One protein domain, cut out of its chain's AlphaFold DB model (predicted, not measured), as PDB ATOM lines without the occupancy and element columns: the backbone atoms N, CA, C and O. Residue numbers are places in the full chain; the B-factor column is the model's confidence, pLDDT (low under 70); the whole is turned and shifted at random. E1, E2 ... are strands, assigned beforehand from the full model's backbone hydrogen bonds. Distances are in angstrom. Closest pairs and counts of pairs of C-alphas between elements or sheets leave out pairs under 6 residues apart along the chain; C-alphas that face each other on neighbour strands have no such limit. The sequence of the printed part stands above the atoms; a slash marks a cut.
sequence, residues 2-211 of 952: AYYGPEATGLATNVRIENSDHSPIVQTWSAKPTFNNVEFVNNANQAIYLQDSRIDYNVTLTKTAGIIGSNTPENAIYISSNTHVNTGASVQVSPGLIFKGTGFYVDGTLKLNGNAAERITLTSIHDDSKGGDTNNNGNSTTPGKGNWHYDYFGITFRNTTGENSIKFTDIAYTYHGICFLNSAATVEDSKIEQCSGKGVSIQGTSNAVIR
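What this domain is: This is residues 2 to 211 of the 952 residues of a protein of Bacteroidetes bacterium ADurb.Bin174 (UniProt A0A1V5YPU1). The printed part is a solenoid, a chain wound in stacked turns of parallel strands, with one twisted wall of eight short strands, E1 E3 E5 E7 E10 E13 E16 E19, running through successive turns. From E6 onward two further walls, sheets of six and five strands, complete the turns, while bent E2 and E4 pair in the first turns; a long loop, residues 124 to 152, interrupts the winding. The printed part has 210 residues with 21 named strands, E1 to E21 along the chain, and no named helix; the class is all strand, though under half of the residues, 89, are in named strands. The whole is compact, with a radius of gyration of the C-alphas of 16.5 A and spans of 52 by 37 by 30 A.

How they stand to each other: The largest sheet, all parallel, runs E1, residues 2 to 4, E3, 25 to 27, E5, 48 to 50, E7, 76 to 78, E10, 98 to 100, E13, 120 to 123, E16, 169 to 172, and E19, 191 to 193. Its strands' lines turn by 131 degrees from edge to edge. Within hydrogen-bond range are N 4 of E1 and O 26 of E3, 2.9 A. E2, residues 11 to 18, and E4, 34 to 41, are parallel neighbours, with N 17 and O 39 at 2.8 A; E2 bends by 81 degrees at residue 14, E4 by 72 degrees at residue 37. The six-strand sheet, all parallel, runs E6, residues 59 to 61, E9, 90 to 93, E12, 109 to 113, E15, 164 to 167, E18, 185 to 188, and E21, 209 to 211; N 111 of E12 and O 91 of E9 are 2.8 A apart. E15 runs on into E16 at 84 degrees. The five-strand sheet, all parallel, runs E8, residues 83 to 85, E11, 104 to 106, E14, 153 to 158, E17, 176 to 181, and E20, 198 to 203; N 179 of E17 and O 155 of E14 are 2.8 A apart. It forms a sandwich, two sheets face to face, with the largest sheet: the facing parts are 10.1 A centre to centre, their strands at 61 degrees. The closest C-alphas of E19 and E20 are those of Ile 192 and Gly 199, 6.1 A apart.

Where its parts are: E1 begins at C-alpha 2, (-34.735, 36.095, -34.455). E2 measures 18.6 A from first to last C-alpha, E4 19.1 A and E17 13.8 A. E21 ends at C-alpha 211, (-50.217, 7.295, -9.537).

The domain as a whole: The farthest C-alphas, those of Asn 14 and Thr 205, are 52.6 A apart. The printed part has no cut. The links E6 to E7 and E13 to E14 are long. Residues 70, 72 to 73 and 149 to 151 have pLDDT under 70.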
ATOM      1  N   ALA A   2     -36.047  36.727 -34.608       85.62
ATOM      2  CA  ALA A   2     -34.735  36.095 -34.455       85.62
ATOM      3  C   ALA A   2     -34.865  34.583 -34.673       85.62
ATOM      4  O   ALA A   2     -35.776  33.972 -34.119       85.62
ATOM      5  N   TYR A   3     -33.974  33.995 -35.475       90.38
ATOM      6  CA  TYR A   3     -33.941  32.555 -35.732       90.38
ATOM      7  C   TYR A   3     -32.692  31.925 -35.113       90.38
ATOM      8  O   TYR A   3     -31.573  32.344 -35.418       90.38
ATOM      9  N   TYR A   4     -32.884  30.906 -34.280       91.25
ATOM     10  CA  TYR A   4     -31.819  30.102 -33.688       91.25
ATOM     11  C   TYR A   4     -31.895  28.674 -34.232       91.25
ATOM     12  O   TYR A   4     -32.736  27.878 -33.822       91.25
ATOM     13  N   GLY A   5     -31.015  28.378 -35.190       90.06
ATOM     14  CA  GLY A   5     -30.898  27.058 -35.806       90.06
ATOM     15  C   GLY A   5     -30.322  25.986 -34.867       90.06
ATOM     16  O   GLY A   5     -30.006  26.276 -33.711       90.06
ATOM     17  N   PRO A   6     -30.148  24.747 -35.364       90.75
ATOM     18  CA  PRO A   6     -29.596  23.637 -34.590       90.75
ATOM     19  C   PRO A   6     -28.302  24.006 -33.855       90.75
ATOM     20  O   PRO A   6     -27.408  24.610 -34.442       90.75
ATOM     21  N   GLU A   7     -28.229  23.648 -32.571       88.75
ATOM     22  CA  GLU A   7     -27.072  23.863 -31.682       88.75
ATOM     23  C   GLU A   7     -26.646  25.333 -31.469       88.75
ATOM     24  O   GLU A   7     -25.598  25.600 -30.878       88.75
ATOM     25  N   ALA A   8     -27.445  26.316 -31.900       90.12
ATOM     26  CA  ALA A   8     -27.096  27.728 -31.763       90.12
ATOM     27  C   ALA A   8     -27.046  28.186 -30.289       90.12
ATOM     28  O   ALA A   8     -27.992  27.977 -29.532       90.12
ATOM     29  N   THR A   9     -25.972  28.879 -29.891       87.19
ATOM     30  CA  THR A   9     -25.707  29.365 -28.516       87.19
ATOM     31  C   THR A   9     -25.512  30.890 -28.468       87.19
ATOM     32  O   THR A   9     -24.505  31.405 -27.985       87.19
ATOM     33  N   GLY A  10     -26.459  31.649 -29.027       84.12
ATOM     34  CA  GLY A  10     -26.379  33.116 -29.086       84.12
ATOM     35  C   GLY A  10     -26.879  33.824 -27.819       84.12
ATOM     36  O   GLY A  10     -27.724  33.295 -27.104       84.12
ATOM     37  N   LEU A  11     -26.401  35.048 -27.574       87.56
ATOM     38  CA  LEU A  11     -26.879  35.941 -26.508       87.56
ATOM     39  C   LEU A  11     -27.655  37.113 -27.121       87.56
ATOM     40  O   LEU A  11     -27.129  37.795 -28.000       87.56
ATOM     41  N   ALA A  12     -28.864  37.390 -26.631       87.00
ATOM     42  CA  ALA A  12     -29.559  38.649 -26.900       87.00
ATOM     43  C   ALA A  12     -29.778  39.413 -25.591       87.00
ATOM     44  O   ALA A  12     -30.262  38.858 -24.604       87.00
ATOM     45  N   THR A  13     -29.374  40.683 -25.565       91.38
ATOM     46  CA  THR A  13     -29.437  41.530 -24.369       91.38
ATOM     47  C   THR A  13     -30.037  42.892 -24.697       91.38
ATOM     48  O   THR A  13     -29.576  43.527 -25.641       91.38
ATOM     49  N   ASN A  14     -31.023  43.348 -23.914       92.56
ATOM     50  CA  ASN A  14     -31.713  44.636 -24.096       92.56
ATOM     51  C   ASN A  14     -32.333  44.804 -25.500       92.56
ATOM     52  O   ASN A  14     -32.161  45.838 -26.147       92.56
ATOM     53  N   VAL A  15     -33.021  43.770 -25.991       90.88
ATOM     54  CA  VAL A  15     -33.636  43.753 -27.330       90.88
ATOM     55  C   VAL A  15     -35.147  43.884 -27.203       90.88
ATOM     56  O   VAL A  15     -35.750  43.137 -26.450       90.88
ATOM     57  N   ARG A  16     -35.772  44.765 -27.988       91.31
ATOM     58  CA  ARG A  16     -37.233  44.853 -28.118       91.31
ATOM     59  C   ARG A  16     -37.666  44.339 -29.490       91.31
ATOM     60  O   ARG A  16     -37.124  44.775 -30.504       91.31
ATOM     61  N   ILE A  17     -38.620  43.412 -29.523       89.88
ATOM     62  CA  ILE A  17     -39.207  42.850 -30.744       89.88
ATOM     63  C   ILE A  17     -40.698  43.177 -30.735       89.88
ATOM     64  O   ILE A  17     -41.422  42.707 -29.857       89.88
ATOM     65  N   GLU A  18     -41.156  43.980 -31.696       91.00
ATOM     66  CA  GLU A  18     -42.533  44.475 -31.702       91.00
ATOM     67  C   GLU A  18     -43.217  44.494 -33.071       91.00
ATOM     68  O   GLU A  18     -42.544  44.583 -34.098       91.00
ATOM     69  N   ASN A  19     -44.557  44.448 -33.063       90.19
ATOM     70  CA  ASN A  19     -45.436  44.561 -34.239       90.19
ATOM     71  C   ASN A  19     -45.086  43.588 -35.385       90.19
ATOM     72  O   ASN A  19     -45.202  43.926 -36.562       90.19
ATOM     73  N   SER A  20     -44.610  42.387 -35.048       88.50
ATOM     74  CA  SER A  20     -44.301  41.329 -36.014       88.50
ATOM     75  C   SER A  20     -45.545  40.503 -36.342       88.50
ATOM     76  O   SER A  20     -46.194  40.002 -35.429       88.50
ATOM     77  N   ASP A  21     -45.791  40.223 -37.625       88.56
ATOM     78  CA  ASP A  21     -46.827  39.268 -38.074       88.56
ATOM     79  C   ASP A  21     -46.480  37.794 -37.766       88.56
ATOM     80  O   ASP A  21     -47.230  36.878 -38.092       88.56
ATOM     81  N   HIS A  22     -45.314  37.546 -37.167       86.00
ATOM     82  CA  HIS A  22     -44.805  36.221 -36.813       86.00
ATOM     83  C   HIS A  22     -44.307  36.194 -35.366       86.00
ATOM     84  O   HIS A  22     -44.048  37.245 -34.769       86.00
ATOM     85  N   SER A  23     -44.075  34.989 -34.839       88.69
ATOM     86  CA  SER A  23     -43.443  34.791 -33.533       88.69
ATOM     87  C   SER A  23     -42.087  35.517 -33.445       88.69
ATOM     88  O   SER A  23     -41.281  35.447 -34.378       88.69
ATOM     89  N   PRO A  24     -41.804  36.224 -32.338       89.31
ATOM     90  CA  PRO A  24     -40.638  37.094 -32.201       89.31
ATOM     91  C   PRO A  24     -39.320  36.316 -32.236       89.31
ATOM     92  O   PRO A  24     -38.339  36.797 -32.816       89.31
ATOM     93  N   ILE A  25     -39.320  35.104 -31.675       90.94
ATOM     94  CA  ILE A  25     -38.200  34.166 -31.685       90.94
ATOM     95  C   ILE A  25     -38.671  32.835 -32.257       90.94
ATOM     96  O   ILE A  25     -39.697  32.298 -31.841       90.94
ATOM     97  N   VAL A  26     -37.885  32.300 -33.184       91.88
ATOM     98  CA  VAL A  26     -38.026  30.959 -33.741       91.88
ATOM     99  C   VAL A  26     -36.765  30.180 -33.393       91.88
ATOM    100  O   VAL A  26     -35.663  30.667 -33.644       91.88
ATOM    101  N   GLN A  27     -36.895  28.991 -32.810       92.38
ATOM    102  CA  GLN A  27     -35.737  28.145 -32.524       92.38
ATOM    103  C   GLN A  27     -36.000  26.664 -32.785       92.38
ATOM    104  O   GLN A  27     -37.142  26.200 -32.791       92.38
ATOM    105  N   THR A  28     -34.917  25.922 -32.975       92.62
ATOM    106  CA  THR A  28     -34.911  24.458 -32.990       92.62
ATOM    107  C   THR A  28     -34.823  23.899 -31.572       92.62
ATOM    108  O   THR A  28     -34.457  24.605 -30.631       92.62
ATOM    109  N   TRP A  29     -35.124  22.612 -31.388       93.25
ATOM    110  CA  TRP A  29     -35.063  21.985 -30.059       93.25
ATOM    111  C   TRP A  29     -33.644  21.935 -29.476       93.25
ATOM    112  O   TRP A  29     -33.485  21.977 -28.257       93.25
ATOM    113  N   SER A  30     -32.612  21.828 -30.324       91.94
ATOM    114  CA  SER A  30     -31.205  21.776 -29.898       91.94
ATOM    115  C   SER A  30     -30.565  23.146 -29.670       91.94
ATOM    116  O   SER A  30     -29.456  23.205 -29.132       91.94
ATOM    117  N   ALA A  31     -31.231  24.234 -30.062       91.88
ATOM    118  CA  ALA A  31     -30.755  25.583 -29.800       91.88
ATOM    119  C   ALA A  31     -30.757  25.882 -28.292       91.88
ATOM    120  O   ALA A  31     -31.658  25.488 -27.551       91.88
ATOM    121  N   LYS A  32     -29.732  26.602 -27.831       90.62
ATOM    122  CA  LYS A  32     -29.564  27.029 -26.434       90.62
ATOM    123  C   LYS A  32     -29.219  28.522 -26.350       90.62
ATOM    124  O   LYS A  32     -28.150  28.874 -25.837       90.62
ATOM    125  N   PRO A  33     -30.065  29.417 -26.890       90.19
ATOM    126  CA  PRO A  33     -29.836  30.846 -26.766       90.19
ATOM    127  C   PRO A  33     -30.026  31.318 -25.321       90.19
ATOM    128  O   PRO A  33     -30.805  30.756 -24.553       90.19
ATOM    129  N   THR A  34     -29.312  32.378 -24.957       89.50
ATOM    130  CA  THR A  34     -29.465  33.075 -23.677       89.50
ATOM    131  C   THR A  34     -30.118  34.431 -23.922       89.50
ATOM    132  O   THR A  34     -29.687  35.183 -24.800       89.50
ATOM    133  N   PHE A  35     -31.136  34.762 -23.132       89.19
ATOM    134  CA  PHE A  35     -31.835  36.041 -23.207       89.19
ATOM    135  C   PHE A  35     -31.618  36.831 -21.919       89.19
ATOM    136  O   PHE A  35     -31.549  36.276 -20.826       89.19
ATOM    137  N   ASN A  36     -31.458  38.142 -22.051       90.44
ATOM    138  CA  ASN A  36     -31.358  39.048 -20.920       90.44
ATOM    139  C   ASN A  36     -32.092  40.344 -21.260       90.44
ATOM    140  O   ASN A  36     -31.623  41.115 -22.095       90.44
ATOM    141  N   ASN A  37     -33.233  40.591 -20.625       89.94
ATOM    142  CA  ASN A  37     -34.054  41.771 -20.888       89.94
ATOM    143  C   ASN A  37     -34.477  41.879 -22.373       89.94
ATOM    144  O   ASN A  37     -34.217  42.882 -23.041       89.94
ATOM    145  N   VAL A  38     -35.058  40.805 -22.914       90.88
ATOM    146  CA  VAL A  38     -35.642  40.781 -24.263       90.88
ATOM    147  C   VAL A  38     -37.148  41.024 -24.168       90.88
ATOM    148  O   VAL A  38     -37.861  40.192 -23.625       90.88
ATOM    149  N   GLU A  39     -37.636  42.149 -24.685       90.44
ATOM    150  CA  GLU A  39     -39.039  42.570 -24.606       90.44
ATOM    151  C   GLU A  39     -39.831  42.172 -25.862       90.44
ATOM    152  O   GLU A  39     -39.426  42.513 -26.977       90.44
ATOM    153  N   PHE A  40     -40.974  41.498 -25.701       90.31
ATOM    154  CA  PHE A  40     -41.938  41.280 -26.787       90.31
ATOM    155  C   PHE A  40     -43.154  42.209 -26.632       90.31
ATOM    156  O   PHE A  40     -43.718  42.334 -25.546       90.31
ATOM    157  N   VAL A  41     -43.572  42.863 -27.724       89.06
ATOM    158  CA  VAL A  41     -44.710  43.804 -27.729       89.06
ATOM    159  C   VAL A  41     -45.547  43.639 -28.999       89.06
ATOM    160  O   VAL A  41     -45.040  43.789 -30.101       89.06
ATOM    161  N   ASN A  42     -46.848  43.368 -28.873       87.38
ATOM    162  CA  ASN A  42     -47.786  43.283 -30.007       87.38
ATOM    163  C   ASN A  42     -47.320  42.422 -31.206       87.38
ATOM    164  O   ASN A  42     -47.480  42.821 -32.356       87.38
ATOM    165  N   ASN A  43     -46.702  41.265 -30.964       89.25
ATOM    166  CA  ASN A  43     -46.356  40.324 -32.034       89.25
ATOM    167  C   ASN A  43     -47.503  39.326 -32.237       89.25
ATOM    168  O   ASN A  43     -48.275  39.098 -31.310       89.25
ATOM    169  N   ALA A  44     -47.576  38.678 -33.402       87.50
ATOM    170  CA  ALA A  44     -48.610  37.686 -33.708       87.50
ATOM    171  C   ALA A  44     -48.663  36.537 -32.691       87.50
ATOM    172  O   ALA A  44     -49.743  36.044 -32.392       87.50
ATOM    173  N   ASN A  45     -47.509  36.150 -32.132       87.69
ATOM    174  CA  ASN A  45     -47.450  35.320 -30.934       87.69
ATOM    175  C   ASN A  45     -46.498  35.933 -29.898       87.69
ATOM    176  O   ASN A  45     -45.439  36.440 -30.260       87.69
ATOM    177  N   GLN A  46     -46.819  35.825 -28.611       88.44
ATOM    178  CA  GLN A  46     -46.017  36.314 -27.480       88.44
ATOM    179  C   GLN A  46     -45.223  35.182 -26.808       88.44
ATOM    180  O   GLN A  46     -45.198  35.059 -25.588       88.44
ATOM    181  N   ALA A  47     -44.585  34.323 -27.604       90.06
ATOM    182  CA  ALA A  47     -43.829  33.166 -27.123       90.06
ATOM    183  C   ALA A  47     -42.669  32.812 -28.063       90.06
ATOM    184  O   ALA A  47     -42.586  33.300 -29.196       90.06
ATOM    185  N   ILE A  48     -41.784  31.923 -27.605       90.50
ATOM    186  CA  ILE A  48     -40.791  31.290 -28.478       90.50
ATOM    187  C   ILE A  48     -41.487  30.217 -29.309       90.50
ATOM    188  O   ILE A  48     -42.111  29.317 -28.757       90.50
ATOM    189  N   TYR A  49     -41.342  30.275 -30.629       92.38
ATOM    190  CA  TYR A  49     -41.847  29.245 -31.530       92.38
ATOM    191  C   TYR A  49     -40.801  28.148 -31.753       92.38
ATOM    192  O   TYR A  49     -39.694  28.434 -32.220       92.38
ATOM    193  N   LEU A  50     -41.151  26.898 -31.434       92.69
ATOM    194  CA  LEU A  50     -40.341  25.733 -31.792       92.69
ATOM    195  C   LEU A  50     -40.696  25.273 -33.205       92.69
ATOM    196  O   LEU A  50     -41.812  24.822 -33.452       92.69
ATOM    197  N   GLN A  51     -39.741  25.395 -34.125       89.12
ATOM    198  CA  GLN A  51     -39.983  25.117 -35.542       89.12
ATOM    199  C   GLN A  51     -39.920  23.624 -35.889       89.12
ATOM    200  O   GLN A  51     -40.655  23.170 -36.768       89.12
ATOM    201  N   ASP A  52     -39.039  22.861 -35.240       88.69
ATOM    202  CA  ASP A  52     -38.831  21.462 -35.607       88.69
ATOM    203  C   ASP A  52     -39.924  20.593 -34.990       88.69
ATOM    204  O   ASP A  52     -40.001  20.425 -33.772       88.69
ATOM    205  N   SER A  53     -40.742  19.988 -35.845       90.69
ATOM    206  CA  SER A  53     -41.804  19.075 -35.427       90.69
ATOM    207  C   SER A  53     -41.366  17.604 -35.429       90.69
ATOM    208  O   SER A  53     -42.172  16.727 -35.140       90.69
ATOM    209  N   ARG A  54     -40.115  17.296 -35.800       95.00
ATOM    210  CA  ARG A  54     -39.551  15.935 -35.843       95.00
ATOM    211  C   ARG A  54     -38.174  15.912 -35.205       95.00
ATOM    212  O   ARG A  54     -37.279  16.621 -35.655       95.00
ATOM    213  N   ILE A  55     -38.024  15.090 -34.174       95.81
ATOM    214  CA  ILE A  55     -36.820  14.991 -33.361       95.81
ATOM    215  C   ILE A  55     -36.231  13.593 -33.515       95.81
ATOM    216  O   ILE A  55     -36.796  12.613 -33.031       95.81
ATOM    217  N   ASP A  56     -35.083  13.536 -34.188       95.62
ATOM    218  CA  ASP A  56     -34.306  12.322 -34.483       95.62
ATOM    219  C   ASP A  56     -33.028  12.215 -33.629       95.62
ATOM    220  O   ASP A  56     -32.133  11.419 -33.905       95.62
ATOM    221  N   TYR A  57     -32.904  13.058 -32.603       94.81
ATOM    222  CA  TYR A  57     -31.697  13.204 -31.795       94.81
ATOM    223  C   TYR A  57     -32.025  13.379 -30.310       94.81
ATOM    224  O   TYR A  57     -33.140  13.726 -29.926       94.81
ATOM    225  N   ASN A  58     -31.030  13.138 -29.456       95.25
ATOM    226  CA  ASN A  58     -31.172  13.330 -28.018       95.25
ATOM    227  C   ASN A  58     -31.038  14.809 -27.663       95.25
ATOM    228  O   ASN A  58     -30.058  15.451 -28.040       95.25
ATOM    229  N   VAL A  59     -31.995  15.348 -26.912       95.75
ATOM    230  CA  VAL A  59     -32.029  16.772 -26.587       95.75
ATOM    231  C   VAL A  59     -32.689  17.049 -25.244       95.75
ATOM    232  O   VAL A  59     -33.603  16.351 -24.807       95.75
ATOM    233  N   THR A  60     -32.215  18.104 -24.586       94.94
ATOM    234  CA  THR A  60     -32.860  18.682 -23.409       94.94
ATOM    235  C   THR A  60     -33.238  20.120 -23.712       94.94
ATOM    236  O   THR A  60     -32.347  20.946 -23.915       94.94
ATOM    237  N   LEU A  61     -34.539  20.411 -23.719       93.81
ATOM    238  CA  LEU A  61     -35.030  21.777 -23.828       93.81
ATOM    239  C   LEU A  61     -34.941  22.450 -22.456       93.81
ATOM    240  O   LEU A  61     -35.471  21.950 -21.456       93.81
ATOM    241  N   THR A  62     -34.243  23.578 -22.405       88.69
ATOM    242  CA  THR A  62     -34.039  24.363 -21.186       88.69
ATOM    243  C   THR A  62     -34.935  25.591 -21.155       88.69
ATOM    244  O   THR A  62     -35.391  26.070 -22.192       88.69
ATOM    245  N   LYS A  63     -35.162  26.117 -19.949       85.56
ATOM    246  CA  LYS A  63     -35.813  27.412 -19.749       85.56
ATOM    247  C   LYS A  63     -35.107  28.526 -20.508       85.56
ATOM    248  O   LYS A  63     -33.891  28.500 -20.693       85.56
ATOM    249  N   THR A  64     -35.883  29.536 -20.857       74.25
ATOM    250  CA  THR A  64     -35.429  30.758 -21.513       74.25
ATOM    251  C   THR A  64     -35.766  31.926 -20.594       74.25
ATOM    252  O   THR A  64     -36.800  32.577 -20.716       74.25
ATOM    253  N   ALA A  65     -34.893  32.136 -19.605       77.25
ATOM    254  CA  ALA A  65     -34.981  33.262 -18.677       77.25
ATOM    255  C   ALA A  65     -34.656  34.583 -19.390       77.25
ATOM    256  O   ALA A  65     -33.924  34.577 -20.379       77.25
ATOM    257  N   GLY A  66     -35.161  35.707 -18.873       83.81
ATOM    258  CA  GLY A  66     -34.805  37.040 -19.371       83.81
ATOM    259  C   GLY A  66     -35.627  37.540 -20.563       83.81
ATOM    260  O   GLY A  66     -35.205  38.498 -21.212       83.81
ATOM    261  N   ILE A  67     -36.782  36.928 -20.839       87.25
ATOM    262  CA  ILE A  67     -37.810  37.456 -21.752       87.25
ATOM    263  C   ILE A  67     -38.874  38.187 -20.921       87.25
ATOM    264  O   ILE A  67     -39.321  37.670 -19.901       87.25
ATOM    265  N   ILE A  68     -39.269  39.386 -21.351       82.69
ATOM    266  CA  ILE A  68     -40.230  40.266 -20.672       82.69
ATOM    267  C   ILE A  68     -41.285  40.807 -21.656       82.69
ATOM    268  O   ILE A  68     -41.102  40.749 -22.871       82.69
ATOM    269  N   GLY A  69     -42.386  41.360 -21.147       75.62
ATOM    270  CA  GLY A  69     -43.433  42.004 -21.954       75.62
ATOM    271  C   GLY A  69     -44.788  41.995 -21.247       75.62
ATOM    272  O   GLY A  69     -45.022  41.170 -20.365       75.62
ATOM    273  N   SER A  70     -45.695  42.910 -21.613       66.25
ATOM    274  CA  SER A  70     -46.983  43.089 -20.915       66.25
ATOM    275  C   SER A  70     -47.909  41.869 -20.992       66.25
ATOM    276  O   SER A  70     -48.737  41.702 -20.105       66.25
ATOM    277  N   ASN A  71     -47.719  41.010 -22.000       70.62
ATOM    278  CA  ASN A  71     -48.477  39.775 -22.242       70.62
ATOM    279  C   ASN A  71     -47.555  38.558 -22.478       70.62
ATOM    280  O   ASN A  71     -47.987  37.535 -23.003       70.62
ATOM    281  N   THR A  72     -46.276  38.670 -22.102       67.25
ATOM    282  CA  THR A  72     -45.208  37.733 -22.477       67.25
ATOM    283  C   THR A  72     -44.499  37.215 -21.229       67.25
ATOM    284  O   THR A  72     -43.600  37.879 -20.709       67.25
ATOM    285  N   PRO A  73     -44.877  36.045 -20.710       65.38
ATOM    286  CA  PRO A  73     -44.185  35.471 -19.570       65.38
ATOM    287  C   PRO A  73     -42.966  34.646 -19.983       65.38
ATOM    288  O   PRO A  73     -42.883  34.096 -21.084       65.38
ATOM    289  N   GLU A  74     -42.032  34.521 -19.042       70.75
ATOM    290  CA  GLU A  74     -40.889  33.622 -19.165       70.75
ATOM    291  C   GLU A  74     -41.350  32.180 -19.430       70.75
ATOM    292  O   GLU A  74     -42.330  31.704 -18.851       70.75
ATOM    293  N   ASN A  75     -40.592  31.456 -20.259       83.38
ATOM    294  CA  ASN A  75     -40.748  30.016 -20.508       83.38
ATOM    295  C   ASN A  75     -42.002  29.583 -21.299       83.38
ATOM    296  O   ASN A  75     -42.265  28.380 -21.385       83.38
ATOM    297  N   ALA A  76     -42.747  30.519 -21.903       89.50
ATOM    298  CA  ALA A  76     -43.823  30.206 -22.845       89.50
ATOM    299  C   ALA A  76     -43.268  29.754 -24.210       89.50
ATOM    300  O   ALA A  76     -42.498  30.462 -24.867       89.50
ATOM    301  N   ILE A  77     -43.695  28.568 -24.637       91.31
ATOM    302  CA  ILE A  77     -43.320  27.904 -25.880       91.31
ATOM    303  C   ILE A  77     -44.571  27.695 -26.730       91.31
ATOM    304  O   ILE A  77     -45.531  27.058 -26.297       91.31
ATOM    305  N   TYR A  78     -44.538  28.185 -27.964       91.31
ATOM    306  CA  TYR A  78     -45.559  27.933 -28.968       91.31
ATOM    307  C   TYR A  78     -45.123  26.811 -29.918       91.31
ATOM    308  O   TYR A  78     -44.005  26.819 -30.438       91.31
ATOM    309  N   ILE A  79     -46.032  25.869 -30.162       90.69
ATOM    310  CA  ILE A  79     -45.899  24.788 -31.144       90.69
ATOM    311  C   ILE A  79     -47.136  24.776 -32.046       90.69
ATOM    312  O   ILE A  79     -48.267  24.780 -31.565       90.69
ATOM    313  N   SER A  80     -46.927  24.777 -33.363       88.38
ATOM    314  CA  SER A  80     -48.011  24.845 -34.360       88.38
ATOM    315  C   SER A  80     -48.328  23.499 -35.021       88.38
ATOM    316  O   SER A  80     -49.271  23.399 -35.800       88.38
ATOM    317  N   SER A  81     -47.518  22.475 -34.763       89.19
ATOM    318  CA  SER A  81     -47.747  21.089 -35.174       89.19
ATOM    319  C   SER A  81     -47.171  20.132 -34.131       89.19
ATOM    320  O   SER A  81     -46.304  20.522 -33.341       89.19
ATOM    321  N   ASN A  82     -47.671  18.895 -34.099       90.38
ATOM    322  CA  ASN A  82     -47.196  17.918 -33.127       90.38
ATOM    323  C   ASN A  82     -45.693  17.725 -33.182       90.38
ATOM    324  O   ASN A  82     -45.108  17.564 -34.255       90.38
ATOM    325  N   THR A  83     -45.097  17.603 -32.004       93.69
ATOM    326  CA  THR A  83     -43.709  17.170 -31.890       93.69
ATOM    327  C   THR A  83     -43.642  15.648 -31.969       93.69
ATOM    328  O   THR A  83     -44.104  14.941 -31.074       93.69
ATOM    329  N   HIS A  84     -43.036  15.137 -33.035       95.81
ATOM    330  CA  HIS A  84     -42.726  13.726 -33.214       95.81
ATOM    331  C   HIS A  84     -41.350  13.410 -32.627       95.81
ATOM    332  O   HIS A  84     -40.331  13.879 -33.132       95.81
ATOM    333  N   VAL A  85     -41.317  12.598 -31.575       96.62
ATOM    334  CA  VAL A  85     -40.089  12.034 -31.007       96.62
ATOM    335  C   VAL A  85     -39.876  10.666 -31.637       96.62
ATOM    336  O   VAL A  85     -40.526   9.695 -31.244       96.62
ATOM    337  N   ASN A  86     -39.003  10.596 -32.636       96.19
ATOM    338  CA  ASN A  86     -38.829   9.395 -33.444       96.19
ATOM    339  C   ASN A  86     -38.060   8.298 -32.692       96.19
ATOM    340  O   ASN A  86     -37.410   8.531 -31.667       96.19
ATOM    341  N   THR A  87     -38.135   7.068 -33.206       95.56
ATOM    342  CA  THR A  87     -37.432   5.909 -32.644       95.56
ATOM    343  C   THR A  87     -35.939   6.202 -32.455       95.56
ATOM    344  O   THR A  87     -35.263   6.650 -33.376       95.56
ATOM    345  N   GLY A  88     -35.412   5.921 -31.262       93.19
ATOM    346  CA  GLY A  88     -34.001   6.145 -30.918       93.19
ATOM    347  C   GLY A  88     -33.672   7.548 -30.391       93.19
ATOM    348  O   GLY A  88     -32.613   7.715 -29.791       93.19
ATOM    349  N   ALA A  89     -34.574   8.523 -30.537       95.88
ATOM    350  CA  ALA A  89     -34.422   9.854 -29.957       95.88
ATOM    351  C   ALA A  89     -34.907   9.910 -28.497       95.88
ATOM    352  O   ALA A  89     -35.843   9.208 -28.096       95.88
ATOM    353  N   SER A  90     -34.290  10.786 -27.703       96.00
ATOM    354  CA  SER A  90     -34.662  11.075 -26.317       96.00
ATOM    355  C   SER A  90     -34.845  12.574 -26.109       96.00
ATOM    356  O   SER A  90     -33.886  13.340 -26.177       96.00
ATOM    357  N   VAL A  91     -36.075  12.985 -25.815       96.31
ATOM    358  CA  VAL A  91     -36.433  14.370 -25.502       96.31
ATOM    359  C   VAL A  91     -36.659  14.505 -24.003       96.31
ATOM    360  O   VAL A  91     -37.483  13.803 -23.418       96.31
ATOM    361  N   GLN A  92     -35.940  15.437 -23.384       96.69
ATOM    362  CA  GLN A  92     -36.148  15.839 -21.996       96.69
ATOM    363  C   GLN A  92     -36.525  17.316 -21.933       96.69
ATOM    364  O   GLN A  92     -35.977  18.144 -22.660       96.69
ATOM    365  N   VAL A  93     -37.451  17.656 -21.047       95.81
ATOM    366  CA  VAL A  93     -37.934  19.027 -20.863       95.81
ATOM    367  C   VAL A  93     -37.619  19.460 -19.441       95.81
ATOM    368  O   VAL A  93     -37.944  18.756 -18.486       95.81
ATOM    369  N   SER A  94     -36.964  20.612 -19.302       94.25
ATOM    370  CA  SER A  94     -36.649  21.171 -17.987       94.25
ATOM    371  C   SER A  94     -37.926  21.615 -17.253       94.25
ATOM    372  O   SER A  94     -38.874  22.056 -17.910       94.25
ATOM    373  N   PRO A  95     -37.962  21.559 -15.906       95.88
ATOM    374  CA  PRO A  95     -39.090  22.043 -15.106       95.88
ATOM    375  C   PRO A  95     -39.536  23.465 -15.483       95.88
ATOM    376  O   PRO A  95     -38.718  24.255 -15.939       95.88
ATOM    377  N   GLY A  96     -40.812  23.807 -15.285       93.19
ATOM    378  CA  GLY A  96     -41.352  25.166 -15.461       93.19
ATOM    379  C   GLY A  96     -41.608  25.651 -16.897       93.19
ATOM    380  O   GLY A  96     -42.017  26.798 -17.066       93.19
ATOM    381  N   LEU A  97     -41.374  24.830 -17.926       94.06
ATOM    382  CA  LEU A  97     -41.726  25.168 -19.315       94.06
ATOM    383  C   LEU A  97     -43.244  25.068 -19.560       94.06
ATOM    384  O   LEU A  97     -43.906  24.164 -19.043       94.06
ATOM    385  N   ILE A  98     -43.785  25.987 -20.370       94.12
ATOM    386  CA  ILE A  98     -45.217  26.076 -20.702       94.12
ATOM    387  C   ILE A  98     -45.389  25.923 -22.215       94.12
ATOM    388  O   ILE A  98     -45.065  26.834 -22.968       94.12
ATOM    389  N   PHE A  99     -45.907  24.782 -22.660       93.50
ATOM    390  CA  PHE A  99     -46.198  24.487 -24.062       93.50
ATOM    391  C   PHE A  99     -47.634  24.858 -24.407       93.50
ATOM    392  O   PHE A  99     -48.572  24.490 -23.696       93.50
ATOM    393  N   LYS A 100     -47.795  25.548 -25.534       91.38
ATOM    394  CA  LYS A 100     -49.081  25.994 -26.050       91.38
ATOM    395  C   LYS A 100     -49.275  25.626 -27.509       91.38
ATOM    396  O   LYS A 100     -48.421  25.935 -28.340       91.38
ATOM    397  N   GLY A 101     -50.428  25.033 -27.811       87.94
ATOM    398  CA  GLY A 101     -50.898  24.788 -29.177       87.94
ATOM    399  C   GLY A 101     -51.362  23.352 -29.432       87.94
ATOM    400  O   GLY A 101     -52.555  23.116 -29.606       87.94
ATOM    401  N   THR A 102     -50.424  22.407 -29.487       88.94
ATOM    402  CA  THR A 102     -50.615  21.011 -29.947       88.94
ATOM    403  C   THR A 102     -49.766  20.042 -29.108       88.94
ATOM    404  O   THR A 102     -49.243  20.432 -28.063       88.94
ATOM    405  N   GLY A 103     -49.674  18.774 -29.511       91.50
ATOM    406  CA  GLY A 103     -49.207  17.673 -28.683       91.50
ATOM    407  C   GLY A 103     -47.903  16.998 -29.091       91.50
ATOM    408  O   GLY A 103     -47.046  17.547 -29.792       91.50
ATOM    409  N   PHE A 104     -47.749  15.775 -28.582       94.62
ATOM    410  CA  PHE A 104     -46.573  14.928 -28.772       94.62
ATOM    411  C   PHE A 104     -46.961  13.559 -29.338       94.62
ATOM    412  O   PHE A 104     -47.809  12.869 -28.773       94.62
ATOM    413  N   TYR A 105     -46.264  13.116 -30.385       95.38
ATOM    414  CA  TYR A 105     -46.256  11.719 -30.833       95.38
ATOM    415  C   TYR A 105     -44.896  11.108 -30.520       95.38
ATOM    416  O   TYR A 105     -43.871  11.586 -30.996       95.38
ATOM    417  N   VAL A 106     -44.875  10.056 -29.713       97.31
ATOM    418  CA  VAL A 106     -43.646   9.505 -29.145       97.31
ATOM    419  C   VAL A 106     -43.482   8.062 -29.594       97.31
ATOM    420  O   VAL A 106     -44.191   7.177 -29.121       97.31
ATOM    421  N   ASP A 107     -42.519   7.837 -30.484       96.56
ATOM    422  CA  ASP A 107     -42.019   6.516 -30.877       96.56
ATOM    423  C   ASP A 107     -40.647   6.220 -30.205       96.56
ATOM    424  O   ASP A 107     -40.206   5.071 -30.134       96.56
ATOM    425  N   GLY A 108     -39.963   7.257 -29.693       96.31
ATOM    426  CA  GLY A 108     -38.719   7.193 -28.911       96.31
ATOM    427  C   GLY A 108     -38.924   7.299 -27.390       96.31
ATOM    428  O   GLY A 108     -39.711   6.557 -26.800       96.31
ATOM    429  N   THR A 109     -38.171   8.197 -26.740       97.69
ATOM    430  CA  THR A 109     -38.276   8.490 -25.296       97.69
ATOM    431  C   THR A 109     -38.634   9.954 -25.042       97.69
ATOM    432  O   THR A 109     -37.905  10.845 -25.470       97.69
ATOM    433  N   LEU A 110     -39.689  10.211 -24.271       97.94
ATOM    434  CA  LEU A 110     -40.086  11.533 -23.789       97.94
ATOM    435  C   LEU A 110     -40.069  11.572 -22.252       97.94
ATOM    436  O   LEU A 110     -40.683  10.735 -21.585       97.94
ATOM    437  N   LYS A 111     -39.373  12.566 -21.692       97.94
ATOM    438  CA  LYS A 111     -39.327  12.856 -20.252       97.94
ATOM    439  C   LYS A 111     -39.815  14.286 -19.989       97.94
ATOM    440  O   LYS A 111     -39.049  15.244 -20.114       97.94
ATOM    441  N   LEU A 112     -41.085  14.414 -19.607       97.88
ATOM    442  CA  LEU A 112     -41.700  15.649 -19.112       97.88
ATOM    443  C   LEU A 112     -41.665  15.629 -17.582       97.88
ATOM    444  O   LEU A 112     -42.647  15.281 -16.935       97.88
ATOM    445  N   ASN A 113     -40.506  15.932 -16.998       97.25
ATOM    446  CA  ASN A 113     -40.280  15.792 -15.560       97.25
ATOM    447  C   ASN A 113     -40.107  17.160 -14.897       97.25
ATOM    448  O   ASN A 113     -38.992  17.662 -14.762       97.25
ATOM    449  N   GLY A 114     -41.226  17.752 -14.481       97.12
ATOM    450  CA  GLY A 114     -41.242  18.938 -13.633       97.12
ATOM    451  C   GLY A 114     -40.910  18.620 -12.173       97.12
ATOM    452  O   GLY A 114     -40.534  17.503 -11.813       97.12
ATOM    453  N   ASN A 115     -41.113  19.608 -11.305       96.56
ATOM    454  CA  ASN A 115     -41.100  19.419  -9.855       96.56
ATOM    455  C   ASN A 115     -42.254  20.200  -9.199       96.56
ATOM    456  O   ASN A 115     -42.966  20.945  -9.869       96.56
ATOM    457  N   ALA A 116     -42.452  20.031  -7.888       95.06
ATOM    458  CA  ALA A 116     -43.569  20.644  -7.166       95.06
ATOM    459  C   ALA A 116     -43.599  22.183  -7.240       95.06
ATOM    460  O   ALA A 116     -44.682  22.764  -7.249       95.06
ATOM    461  N   ALA A 117     -42.434  22.835  -7.303       94.62
ATOM    462  CA  ALA A 117     -42.336  24.289  -7.434       94.62
ATOM    463  C   ALA A 117     -42.492  24.748  -8.892       94.62
ATOM    464  O   ALA A 117     -43.037  25.815  -9.157       94.62
ATOM    465  N   GLU A 118     -42.023  23.938  -9.840       93.94
ATOM    466  CA  GLU A 118     -41.898  24.295 -11.250       93.94
ATOM    467  C   GLU A 118     -42.479  23.189 -12.134       93.94
ATOM    468  O   GLU A 118     -41.771  22.390 -12.758       93.94
ATOM    469  N   ARG A 119     -43.808  23.133 -12.170       95.94
ATOM    470  CA  ARG A 119     -44.547  22.174 -12.995       95.94
ATOM    471  C   ARG A 119     -44.377  22.492 -14.480       95.94
ATOM    472  O   ARG A 119     -44.299  23.658 -14.860       95.94
ATOM    473  N   ILE A 120     -44.341  21.461 -15.319       97.38
ATOM    474  CA  ILE A 120     -44.441  21.628 -16.779       97.38
ATOM    475  C   ILE A 120     -45.925  21.759 -17.128       97.38
ATOM    476  O   ILE A 120     -46.748  21.058 -16.547       97.38
ATOM    477  N   THR A 121     -46.288  22.651 -18.048       96.06
ATOM    478  CA  THR A 121     -47.686  22.832 -18.477       96.06
ATOM    479  C   THR A 121     -47.818  22.607 -19.977       96.06
ATOM    480  O   THR A 121     -47.021  23.139 -20.740       96.06
ATOM    481  N   LEU A 122     -48.831  21.854 -20.399       96.00
ATOM    482  CA  LEU A 122     -49.264  21.702 -21.784       96.00
ATOM    483  C   LEU A 122     -50.715  22.171 -21.870       96.00
ATOM    484  O   LEU A 122     -51.584  21.618 -21.193       96.00
ATOM    485  N   THR A 123     -50.983  23.199 -22.669       94.12
ATOM    486  CA  THR A 123     -52.303  23.840 -22.704       94.12
ATOM    487  C   THR A 123     -52.643  24.418 -24.083       94.12
ATOM    488  O   THR A 123     -51.843  24.388 -25.021       94.12
ATOM    489  N   SER A 124     -53.861  24.938 -24.223       92.12
ATOM    490  CA  SER A 124     -54.314  25.621 -25.433       92.12
ATOM    491  C   SER A 124     -53.558  26.935 -25.641       92.12
ATOM    492  O   SER A 124     -53.185  27.619 -24.688       92.12
ATOM    493  N   ILE A 125     -53.398  27.352 -26.898       90.50
ATOM    494  CA  ILE A 125     -52.889  28.696 -27.207       90.50
ATOM    495  C   ILE A 125     -53.810  29.805 -26.668       90.50
ATOM    496  O   ILE A 125     -53.334  30.895 -26.382       90.50
ATOM    497  N   HIS A 126     -55.097  29.495 -26.480       91.69
ATOM    498  CA  HIS A 126     -56.112  30.406 -25.948       91.69
ATOM    499  C   HIS A 126     -56.131  30.486 -24.413       91.69
ATOM    500  O   HIS A 126     -56.978  31.175 -23.858       91.69
ATOM    501  N   ASP A 127     -55.284  29.727 -23.708       91.62
ATOM    502  CA  ASP A 127     -55.264  29.709 -22.243       91.62
ATOM    503  C   ASP A 127     -54.363  30.801 -21.666       91.62
ATOM    504  O   ASP A 127     -53.189  30.569 -21.378       91.62
ATOM    505  N   ASP A 128     -54.913  31.984 -21.429       90.38
ATOM    506  CA  ASP A 128     -54.143  33.111 -20.890       90.38
ATOM    507  C   ASP A 128     -53.744  32.927 -19.418       90.38
ATOM    508  O   ASP A 128     -52.830  33.593 -18.922       90.38
ATOM    509  N   SER A 129     -54.387  31.992 -18.704       89.88
ATOM    510  CA  SER A 129     -54.129  31.742 -17.279       89.88
ATOM    511  C   SER A 129     -52.772  31.080 -17.018       89.88
ATOM    512  O   SER A 129     -52.241  31.134 -15.903       89.88
ATOM    513  N   LYS A 130     -52.194  30.458 -18.046       89.00
ATOM    514  CA  LYS A 130     -50.880  29.815 -18.027       89.00
ATOM    515  C   LYS A 130     -50.061  30.418 -19.140       89.00
ATOM    516  O   LYS A 130     -50.465  30.342 -20.281       89.00
ATOM    517  N   GLY A 131     -48.904  31.003 -18.864       83.50
ATOM    518  CA  GLY A 131     -48.049  31.487 -19.949       83.50
ATOM    519  C   GLY A 131     -48.613  32.678 -20.750       83.50
ATOM    520  O   GLY A 131     -48.128  32.917 -21.851       83.50
ATOM    521  N   GLY A 132     -49.568  33.446 -20.198       87.75
ATOM    522  CA  GLY A 132     -50.019  34.741 -20.734       87.75
ATOM    523  C   GLY A 132     -50.734  34.661 -22.087       87.75
ATOM    524  O   GLY A 132     -50.943  33.572 -22.618       87.75
ATOM    525  N   ASP A 133     -51.087  35.813 -22.656       88.69
ATOM    526  CA  ASP A 133     -51.798  35.939 -23.941       88.69
ATOM    527  C   ASP A 133     -50.856  35.656 -25.128       88.69
ATOM    528  O   ASP A 133     -50.287  36.540 -25.772       88.69
ATOM    529  N   THR A 134     -50.631  34.365 -25.377       89.56
ATOM    530  CA  THR A 134     -49.646  33.871 -26.346       89.56
ATOM    531  C   THR A 134     -50.039  34.143 -27.791       89.56
ATOM    532  O   THR A 134     -49.139  34.281 -28.609       89.56
ATOM    533  N   ASN A 135     -51.326  34.233 -28.120       89.00
ATOM    534  CA  ASN A 135     -51.803  34.574 -29.467       89.00
ATOM    535  C   ASN A 135     -52.105  36.078 -29.629       89.00
ATOM    536  O   ASN A 135     -52.617  36.489 -30.672       89.00
ATOM    537  N   ASN A 136     -51.773  36.883 -28.613       89.00
ATOM    538  CA  ASN A 136     -51.858  38.339 -28.602       89.00
ATOM    539  C   ASN A 136     -53.238  38.883 -29.002       89.00
ATOM    540  O   ASN A 136     -53.330  39.884 -29.722       89.00
ATOM    541  N   ASN A 137     -54.311  38.209 -28.592       88.12
ATOM    542  CA  ASN A 137     -55.672  38.606 -28.947       88.12
ATOM    543  C   ASN A 137     -56.481  39.148 -27.758       88.12
ATOM    544  O   ASN A 137     -57.685  39.401 -27.882       88.12
ATOM    545  N   GLY A 138     -55.815  39.390 -26.627       85.94
ATOM    546  CA  GLY A 138     -56.445  39.750 -25.368       85.94
ATOM    547  C   GLY A 138     -57.426  38.666 -24.935       85.94
ATOM    548  O   GLY A 138     -57.203  37.485 -25.128       85.94
ATOM    549  N   ASN A 139     -58.590  39.071 -24.432       85.56
ATOM    550  CA  ASN A 139     -59.629  38.123 -24.015       85.56
ATOM    551  C   ASN A 139     -60.561  37.704 -25.173       85.56
ATOM    552  O   ASN A 139     -61.701  37.303 -24.928       85.56
ATOM    553  N   SER A 140     -60.150  37.866 -26.441       89.31
ATOM    554  CA  SER A 140     -61.023  37.578 -27.592       89.31
ATOM    555  C   SER A 140     -61.322  36.088 -27.752       89.31
ATOM    556  O   SER A 140     -62.296  35.727 -28.416       89.31
ATOM    557  N   THR A 141     -60.485  35.222 -27.184       88.69
ATOM    558  CA  THR A 141     -60.692  33.774 -27.174       88.69
ATOM    559  C   THR A 141     -60.525  33.229 -25.768       88.69
ATOM    560  O   THR A 141     -59.672  33.696 -25.030       88.69
ATOM    561  N   THR A 142     -61.305  32.210 -25.418       88.25
ATOM    562  CA  THR A 142     -61.149  31.461 -24.165       88.25
ATOM    563  C   THR A 142     -60.935  29.982 -24.477       88.25
ATOM    564  O   THR A 142     -61.510  29.481 -25.453       88.25
ATOM    565  N   PRO A 143     -60.152  29.247 -23.673       91.12
ATOM    566  CA  PRO A 143     -59.890  27.845 -23.942       91.12
ATOM    567  C   PRO A 143     -61.141  27.011 -23.622       91.12
ATOM    568  O   PRO A 143     -61.675  27.039 -22.515       91.12
ATOM    569  N   GLY A 144     -61.632  26.276 -24.616       90.94
ATOM    570  CA  GLY A 144     -62.672  25.260 -24.481       90.94
ATOM    571  C   GLY A 144     -62.066  23.858 -24.445       90.94
ATOM    572  O   GLY A 144     -60.914  23.653 -24.832       90.94
ATOM    573  N   LYS A 145     -62.841  22.875 -23.984       91.94
ATOM    574  CA  LYS A 145     -62.422  21.467 -24.012       91.94
ATOM    575  C   LYS A 145     -62.208  21.017 -25.464       91.94
ATOM    576  O   LYS A 145     -63.063  21.269 -26.310       91.94
ATOM    577  N   GLY A 146     -61.086  20.361 -25.757       87.75
ATOM    578  CA  GLY A 146     -60.729  19.962 -27.123       87.75
ATOM    579  C   GLY A 146     -60.096  21.058 -27.984       87.75
ATOM    580  O   GLY A 146     -59.831  20.802 -29.155       87.75
ATOM    581  N   ASN A 147     -59.813  22.248 -27.440       86.31
ATOM    582  CA  ASN A 147     -59.221  23.366 -28.188       86.31
ATOM    583  C   ASN A 147     -57.690  23.253 -28.321       86.31
ATOM    584  O   ASN A 147     -56.956  24.202 -28.023       86.31
ATOM    585  N   TRP A 148     -57.207  22.093 -28.764       87.56
ATOM    586  CA  TRP A 148     -55.850  21.914 -29.286       87.56
ATOM    587  C   TRP A 148     -55.903  21.860 -30.813       87.56
ATOM    588  O   TRP A 148     -56.901  21.441 -31.402       87.56
ATOM    589  N   HIS A 149     -54.846  22.315 -31.482       64.69
ATOM    590  CA  HIS A 149     -54.826  22.372 -32.945       64.69
ATOM    591  C   HIS A 149     -54.710  20.954 -33.535       64.69
ATOM    592  O   HIS A 149     -53.677  20.319 -33.373       64.69
ATOM    593  N   TYR A 150     -55.747  20.474 -34.234       63.38
ATOM    594  CA  TYR A 150     -55.754  19.256 -35.071       63.38
ATOM    595  C   TYR A 150     -55.535  17.880 -34.398       63.38
ATOM    596  O   TYR A 150     -55.498  16.887 -35.127       63.38
ATOM    597  N   ASP A 151     -55.473  17.765 -33.066       65.88
ATOM    598  CA  ASP A 151     -55.206  16.479 -32.399       65.88
ATOM    599  C   ASP A 151     -56.320  15.920 -31.530       65.88
ATOM    600  O   ASP A 151     -56.962  16.607 -30.738       65.88
ATOM    601  N   TYR A 152     -56.466  14.601 -31.636       83.19
ATOM    602  CA  TYR A 152     -57.400  13.814 -30.847       83.19
ATOM    603  C   TYR A 152     -56.856  13.494 -29.439       83.19
ATOM    604  O   TYR A 152     -57.624  13.440 -28.481       83.19
ATOM    605  N   PHE A 153     -55.534  13.349 -29.282       90.00
ATOM    606  CA  PHE A 153     -54.847  13.117 -28.002       90.00
ATOM    607  C   PHE A 153     -53.755  14.164 -27.775       90.00
ATOM    608  O   PHE A 153     -53.051  14.524 -28.714       90.00
ATOM    609  N   GLY A 154     -53.559  14.606 -26.531       92.50
ATOM    610  CA  GLY A 154     -52.484  15.545 -26.204       92.50
ATOM    611  C   GLY A 154     -51.088  14.921 -26.274       92.50
ATOM    612  O   GLY A 154     -50.147  15.529 -26.778       92.50
ATOM    613  N   ILE A 155     -50.935  13.688 -25.791       96.38
ATOM    614  CA  ILE A 155     -49.687  12.923 -25.908       96.38
ATOM    615  C   ILE A 155     -50.027  11.505 -26.347       96.38
ATOM    616  O   ILE A 155     -50.880  10.868 -25.740       96.38
ATOM    617  N   THR A 156     -49.341  10.983 -27.359       96.62
ATOM    618  CA  THR A 156     -49.504   9.602 -27.825       96.62
ATOM    619  C   THR A 156     -48.163   8.879 -27.811       96.62
ATOM    620  O   THR A 156     -47.291   9.183 -28.620       96.62
ATOM    621  N   PHE A 157     -48.010   7.885 -26.938       97.19
ATOM    622  CA  PHE A 157     -46.890   6.943 -26.955       97.19
ATOM    623  C   PHE A 157     -47.242   5.734 -27.823       97.19
ATOM    624  O   PHE A 157     -48.294   5.122 -27.628       97.19
ATOM    625  N   ARG A 158     -46.375   5.357 -28.770       95.75
ATOM    626  CA  ARG A 158     -46.618   4.230 -29.684       95.75
ATOM    627  C   ARG A 158     -45.415   3.308 -29.767       95.75
ATOM    628  O   ARG A 158     -44.330   3.728 -30.149       95.75
ATOM    629  N   ASN A 159     -45.631   2.033 -29.454       94.31
ATOM    630  CA  ASN A 159     -44.628   0.969 -29.572       94.31
ATOM    631  C   ASN A 159     -43.285   1.313 -28.892       94.31
ATOM    632  O   ASN A 159     -42.220   0.891 -29.342       94.31
ATOM    633  N   THR A 160     -43.323   2.115 -27.824       92.19
ATOM    634  CA  THR A 160     -42.116   2.607 -27.158       92.19
ATOM    635  C   THR A 160     -41.596   1.588 -26.153       92.19
ATOM    636  O   THR A 160     -42.365   1.082 -25.334       92.19
ATOM    637  N   THR A 161     -40.282   1.391 -26.122       81.75
ATOM    638  CA  THR A 161     -39.586   0.552 -25.128       81.75
ATOM    639  C   THR A 161     -38.698   1.353 -24.167       81.75
ATOM    640  O   THR A 161     -38.112   0.778 -23.252       81.75
ATOM    641  N   GLY A 162     -38.578   2.670 -24.374       76.50
ATOM    642  CA  GLY A 162     -37.766   3.566 -23.551       76.50
ATOM    643  C   GLY A 162     -38.411   3.952 -22.214       76.50
ATOM    644  O   GLY A 162     -39.598   3.733 -21.983       76.50
ATOM    645  N   GLU A 163     -37.625   4.580 -21.333       90.50
ATOM    646  CA  GLU A 163     -38.073   5.075 -20.021       90.50
ATOM    647  C   GLU A 163     -38.897   6.371 -20.134       90.50
ATOM    648  O   GLU A 163     -38.452   7.462 -19.753       90.50
ATOM    649  N   ASN A 164     -40.104   6.274 -20.678       96.69
ATOM    650  CA  ASN A 164     -41.007   7.414 -20.789       96.69
ATOM    651  C   ASN A 164     -41.550   7.843 -19.420       96.69
ATOM    652  O   ASN A 164     -41.947   7.012 -18.597       96.69
ATOM    653  N   SER A 165     -41.585   9.153 -19.168       97.31
ATOM    654  CA  SER A 165     -42.087   9.690 -17.898       97.31
ATOM    655  C   SER A 165     -42.744  11.058 -18.044       97.31
ATOM    656  O   SER A 165     -42.269  11.919 -18.784       97.31
ATOM    657  N   ILE A 166     -43.843  11.231 -17.312       98.00
ATOM    658  CA  ILE A 166     -44.588  12.474 -17.146       98.00
ATOM    659  C   ILE A 166     -44.745  12.679 -15.640       98.00
ATOM    660  O   ILE A 166     -45.489  11.955 -14.977       98.00
ATOM    661  N   LYS A 167     -43.991  13.627 -15.087       98.06
ATOM    662  CA  LYS A 167     -43.959  13.920 -13.652       98.06
ATOM    663  C   LYS A 167     -44.182  15.396 -13.404       98.06
ATOM    664  O   LYS A 167     -43.615  16.218 -14.125       98.06
ATOM    665  N   PHE A 168     -44.986  15.738 -12.396       98.44
ATOM    666  CA  PHE A 168     -45.305  17.135 -12.065       98.44
ATOM    667  C   PHE A 168     -45.698  17.960 -13.299       98.44
ATOM    668  O   PHE A 168     -45.208  19.073 -13.509       98.44
ATOM    669  N   THR A 169     -46.539  17.375 -14.150       98.38
ATOM    670  CA  THR A 169     -46.961  17.975 -15.416       98.38
ATOM    671  C   THR A 169     -48.470  18.196 -15.416       98.38
ATOM    672  O   THR A 169     -49.230  17.321 -14.997       98.38
ATOM    673  N   ASP A 170     -48.895  19.371 -15.872       97.62
ATOM    674  CA  ASP A 170     -50.294  19.748 -16.069       97.62
ATOM    675  C   ASP A 170     -50.626  19.680 -17.563       97.62
ATOM    676  O   ASP A 170     -49.956  20.315 -18.373       97.62
ATOM    677  N   ILE A 171     -51.656  18.921 -17.928       97.56
ATOM    678  CA  ILE A 171     -52.163  18.791 -19.298       97.56
ATOM    679  C   ILE A 171     -53.614  19.264 -19.298       97.56
ATOM    680  O   ILE A 171     -54.433  18.708 -18.565       97.56
ATOM    681  N   ALA A 172     -53.933  20.276 -20.105       96.31
ATOM    682  CA  ALA A 172     -55.255  20.891 -20.111       96.31
ATOM    683  C   ALA A 172     -55.816  21.158 -21.514       96.31
ATOM    684  O   ALA A 172     -55.071  21.464 -22.445       96.31
ATOM    685  N   TYR A 173     -57.148  21.110 -21.641       95.00
ATOM    686  CA  TYR A 173     -57.919  21.505 -22.837       95.00
ATOM    687  C   TYR A 173     -57.726  20.634 -24.088       95.00
ATOM    688  O   TYR A 173     -58.116  21.032 -25.186       95.00
ATOM    689  N   THR A 174     -57.167  19.435 -23.940       94.19
ATOM    690  CA  THR A 174     -57.085  18.447 -25.026       94.19
ATOM    691  C   THR A 174     -58.458  17.832 -25.323       94.19
ATOM    692  O   THR A 174     -59.404  17.981 -24.546       94.19
ATOM    693  N   TYR A 175     -58.605  17.101 -26.435       93.81
ATOM    694  CA  TYR A 175     -59.798  16.269 -26.624       93.81
ATOM    695  C   TYR A 175     -59.722  15.028 -25.712       93.81
ATOM    696  O   TYR A 175     -60.569  14.854 -24.833       93.81
ATOM    697  N   HIS A 176     -58.641  14.250 -25.823       95.56
ATOM    698  CA  HIS A 176     -58.199  13.247 -24.845       95.56
ATOM    699  C   HIS A 176     -56.816  13.601 -24.281       95.56
ATOM    700  O   HIS A 176     -56.000  14.207 -24.974       95.56
ATOM    701  N   GLY A 177     -56.512  13.234 -23.035       96.44
ATOM    702  CA  GLY A 177     -55.231  13.556 -22.391       96.44
ATOM    703  C   GLY A 177     -54.038  12.797 -22.984       96.44
ATOM    704  O   GLY A 177     -53.306  13.342 -23.809       96.44
ATOM    705  N   ILE A 178     -53.822  11.551 -22.553       97.38
ATOM    706  CA  ILE A 178     -52.659  10.731 -22.950       97.38
ATOM    707  C   ILE A 178     -53.116   9.387 -23.524       97.38
ATOM    708  O   ILE A 178     -53.961   8.727 -22.935       97.38
ATOM    709  N   CYS A 179     -52.526   8.942 -24.630       96.69
ATOM    710  CA  CYS A 179     -52.710   7.608 -25.194       96.69
ATOM    711  C   CYS A 179     -51.427   6.777 -25.086       96.69
ATOM    712  O   CYS A 179     -50.340   7.234 -25.443       96.69
ATOM    713  N   PHE A 180     -51.577   5.536 -24.632       96.88
ATOM    714  CA  PHE A 180     -50.561   4.495 -24.644       96.88
ATOM    715  C   PHE A 180     -50.977   3.401 -25.622       96.88
ATOM    716  O   PHE A 180     -51.928   2.667 -25.366       96.88
ATOM    717  N   LEU A 181     -50.249   3.257 -26.728       95.38
ATOM    718  CA  LEU A 181     -50.460   2.198 -27.712       95.38
ATOM    719  C   LEU A 181     -49.249   1.260 -27.739       95.38
ATOM    720  O   LEU A 181     -48.183   1.643 -28.220       95.38
ATOM    721  N   ASN A 182     -49.405   0.044 -27.208       93.81
ATOM    722  CA  ASN A 182     -48.320  -0.929 -26.993       93.81
ATOM    723  C   ASN A 182     -47.057  -0.296 -26.380       93.81
ATOM    724  O   ASN A 182     -45.943  -0.491 -26.865       93.81
ATOM    725  N   SER A 183     -47.237   0.540 -25.361       95.00
ATOM    726  CA  SER A 183     -46.173   1.354 -24.774       95.00
ATOM    727  C   SER A 183     -46.196   1.307 -23.250       95.00
ATOM    728  O   SER A 183     -47.166   0.870 -22.626       95.00
ATOM    729  N   ALA A 184     -45.103   1.757 -22.641       91.19
ATOM    730  CA  ALA A 184     -44.987   1.924 -21.202       91.19
ATOM    731  C   ALA A 184     -44.492   3.336 -20.886       91.19
ATOM    732  O   ALA A 184     -43.554   3.830 -21.517       91.19
ATOM    733  N   ALA A 185     -45.118   3.971 -19.897       93.75
ATOM    734  CA  ALA A 185     -44.635   5.199 -19.280       93.75
ATOM    735  C   ALA A 185     -45.136   5.306 -17.839       93.75
ATOM    736  O   ALA A 185     -46.144   4.699 -17.466       93.75
ATOM    737  N   THR A 186     -44.449   6.123 -17.045       95.25
ATOM    738  CA  THR A 186     -44.922   6.524 -15.714       95.25
ATOM    739  C   THR A 186     -45.567   7.904 -15.772       95.25
ATOM    740  O   THR A 186     -44.911   8.856 -16.193       95.25
ATOM    741  N   VAL A 187     -46.812   8.014 -15.307       96.62
ATOM    742  CA  VAL A 187     -47.505   9.277 -15.031       96.62
ATOM    743  C   VAL A 187     -47.646   9.420 -13.518       96.62
ATOM    744  O   VAL A 187     -48.264   8.585 -12.857       96.62
ATOM    745  N   GLU A 188     -47.017  10.447 -12.962       96.38
ATOM    746  CA  GLU A 188     -46.872  10.606 -11.515       96.38
ATOM    747  C   GLU A 188     -46.987  12.079 -11.105       96.38
ATOM    748  O   GLU A 188     -46.505  12.967 -11.811       96.38
ATOM    749  N   ASP A 189     -47.657  12.354  -9.982       97.12
ATOM    750  CA  ASP A 189     -47.810  13.700  -9.397       97.12
ATOM    751  C   ASP A 189     -48.299  14.764 -10.406       97.12
ATOM    752  O   ASP A 189     -47.915  15.942 -10.385       97.12
ATOM    753  N   SER A 190     -49.129  14.333 -11.355       98.00
ATOM    754  CA  SER A 190     -49.524  15.088 -12.545       98.00
ATOM    755  C   SER A 190     -51.012  15.441 -12.521       98.00
ATOM    756  O   SER A 190     -51.767  14.979 -11.666       98.00
ATOM    757  N   LYS A 191     -51.450  16.303 -13.439       98.06
ATOM    758  CA  LYS A 191     -52.854  16.702 -13.553       98.06
ATOM    759  C   LYS A 191     -53.282  16.687 -15.012       98.06
ATOM    760  O   LYS A 191     -52.600  17.257 -15.857       98.06
ATOM    761  N   ILE A 192     -54.414  16.053 -15.285       98.25
ATOM    762  CA  ILE A 192     -55.059  16.010 -16.595       98.25
ATOM    763  C   ILE A 192     -56.450  16.607 -16.419       98.25
ATOM    764  O   ILE A 192     -57.254  16.087 -15.640       98.25
ATOM    765  N   GLU A 193     -56.727  17.722 -17.090       97.62
ATOM    766  CA  GLU A 193     -57.970  18.453 -16.869       97.62
ATOM    767  C   GLU A 193     -58.580  19.107 -18.108       97.62
ATOM    768  O   GLU A 193     -57.923  19.326 -19.119       97.62
ATOM    769  N   GLN A 194     -59.866  19.451 -18.015       96.19
ATOM    770  CA  GLN A 194     -60.595  20.159 -19.076       96.19
ATOM    771  C   GLN A 194     -60.572  19.415 -20.422       96.19
ATOM    772  O   GLN A 194     -60.560  20.031 -21.488       96.19
ATOM    773  N   CYS A 195     -60.574  18.083 -20.383       94.56
ATOM    774  CA  CYS A 195     -60.626  17.252 -21.582       94.56
ATOM    775  C   CYS A 195     -62.076  17.014 -22.017       94.56
ATOM    776  O   CYS A 195     -62.952  16.820 -21.171       94.56
ATOM    777  N   SER A 196     -62.346  16.978 -23.324       93.44
ATOM    778  CA  SER A 196     -63.694  16.659 -23.833       93.44
ATOM    779  C   SER A 196     -64.084  15.203 -23.576       93.44
ATOM    780  O   SER A 196     -65.247  14.918 -23.305       93.44
ATOM    781  N   GLY A 197     -63.114  14.290 -23.659       94.38
ATOM    782  CA  GLY A 197     -63.311  12.854 -23.500       94.38
ATOM    783  C   GLY A 197     -62.536  12.283 -22.315       94.38
ATOM    784  O   GLY A 197     -62.890  12.475 -21.155       94.38
ATOM    785  N   LYS A 198     -61.486  11.527 -22.625       95.25
ATOM    786  CA  LYS A 198     -60.787  10.628 -21.690       95.25
ATOM    787  C   LYS A 198     -59.538  11.278 -21.111       95.25
ATOM    788  O   LYS A 198     -58.828  11.978 -21.836       95.25
ATOM    789  N   GLY A 199     -59.229  10.989 -19.851       97.00
ATOM    790  CA  GLY A 199     -57.957  11.388 -19.245       97.00
ATOM    791  C   GLY A 199     -56.782  10.610 -19.830       97.00
ATOM    792  O   GLY A 199     -55.875  11.191 -20.424       97.00
ATOM    793  N   VAL A 200     -56.822   9.285 -19.709       97.12
ATOM    794  CA  VAL A 200     -55.833   8.379 -20.304       97.12
ATOM    795  C   VAL A 200     -56.499   7.254 -21.090       97.12
ATOM    796  O   VAL A 200     -57.544   6.747 -20.691       97.12
ATOM    797  N   SER A 201     -55.859   6.846 -22.182       96.62
ATOM    798  CA  SER A 201     -56.229   5.695 -23.005       96.62
ATOM    799  C   SER A 201     -55.108   4.664 -23.011       96.62
ATOM    800  O   SER A 201     -53.969   5.006 -23.329       96.62
ATOM    801  N   ILE A 202     -55.396   3.416 -22.635       95.62
ATOM    802  CA  ILE A 202     -54.387   2.353 -22.499       95.62
ATOM    803  C   ILE A 202     -54.753   1.177 -23.407       95.62
ATOM    804  O   ILE A 202     -55.603   0.347 -23.093       95.62
ATOM    805  N   GLN A 203     -54.089   1.105 -24.555       93.81
ATOM    806  CA  GLN A 203     -54.452   0.224 -25.659       93.81
ATOM    807  C   GLN A 203     -53.389  -0.839 -25.928       93.81
ATOM    808  O   GLN A 203     -52.188  -0.643 -25.707       93.81
ATOM    809  N   GLY A 204     -53.844  -1.968 -26.463       90.25
ATOM    810  CA  GLY A 204     -53.011  -3.115 -26.804       90.25
ATOM    811  C   GLY A 204     -52.313  -3.710 -25.579       90.25
ATOM    812  O   GLY A 204     -52.923  -3.874 -24.526       90.25
ATOM    813  N   THR A 205     -51.023  -4.017 -25.704       87.50
ATOM    814  CA  THR A 205     -50.212  -4.621 -24.629       87.50
ATOM    815  C   THR A 205     -49.580  -3.594 -23.684       87.50
ATOM    816  O   THR A 205     -48.614  -3.903 -22.985       87.50
ATOM    817  N   SER A 206     -50.092  -2.358 -23.672       92.75
ATOM    818  CA  SER A 206     -49.511  -1.260 -22.896       92.75
ATOM    819  C   SER A 206     -49.458  -1.545 -21.393       92.75
ATOM    820  O   SER A 206     -50.383  -2.122 -20.818       92.75
ATOM    821  N   ASN A 207     -48.390  -1.056 -20.761       89.81
ATOM    822  CA  ASN A 207     -48.125  -1.153 -19.327       89.81
ATOM    823  C   ASN A 207     -47.847   0.246 -18.751       89.81
ATOM    824  O   ASN A 207     -46.702   0.620 -18.489       89.81
ATOM    825  N   ALA A 208     -48.895   1.062 -18.635       91.75
ATOM    826  CA  ALA A 208     -48.791   2.394 -18.047       91.75
ATOM    827  C   ALA A 208     -48.854   2.318 -16.514       91.75
ATOM    828  O   ALA A 208     -49.717   1.637 -15.958       91.75
ATOM    829  N   VAL A 209     -47.977   3.058 -15.833       93.56
ATOM    830  CA  VAL A 209     -48.000   3.220 -14.371       93.56
ATOM    831  C   VAL A 209     -48.548   4.604 -14.061       93.56
ATOM    832  O   VAL A 209     -47.920   5.598 -14.416       93.56
ATOM    833  N   ILE A 210     -49.708   4.678 -13.408       95.31
ATOM    834  CA  ILE A 210     -50.397   5.941 -13.121       95.31
ATOM    835  C   ILE A 210     -50.649   6.038 -11.621       95.31
ATOM    836  O   ILE A 210     -51.343   5.197 -11.043       95.31
ATOM    837  N   ARG A 211     -50.087   7.065 -10.982       95.00
ATOM    838  CA  ARG A 211     -50.217   7.295  -9.537       95.00
ATOM    839  C   ARG A 211     -50.211   8.775  -9.197       95.00
ATOM    840  O   ARG A 211     -49.657   9.573  -9.952       95.00
TER     841      ARG A 211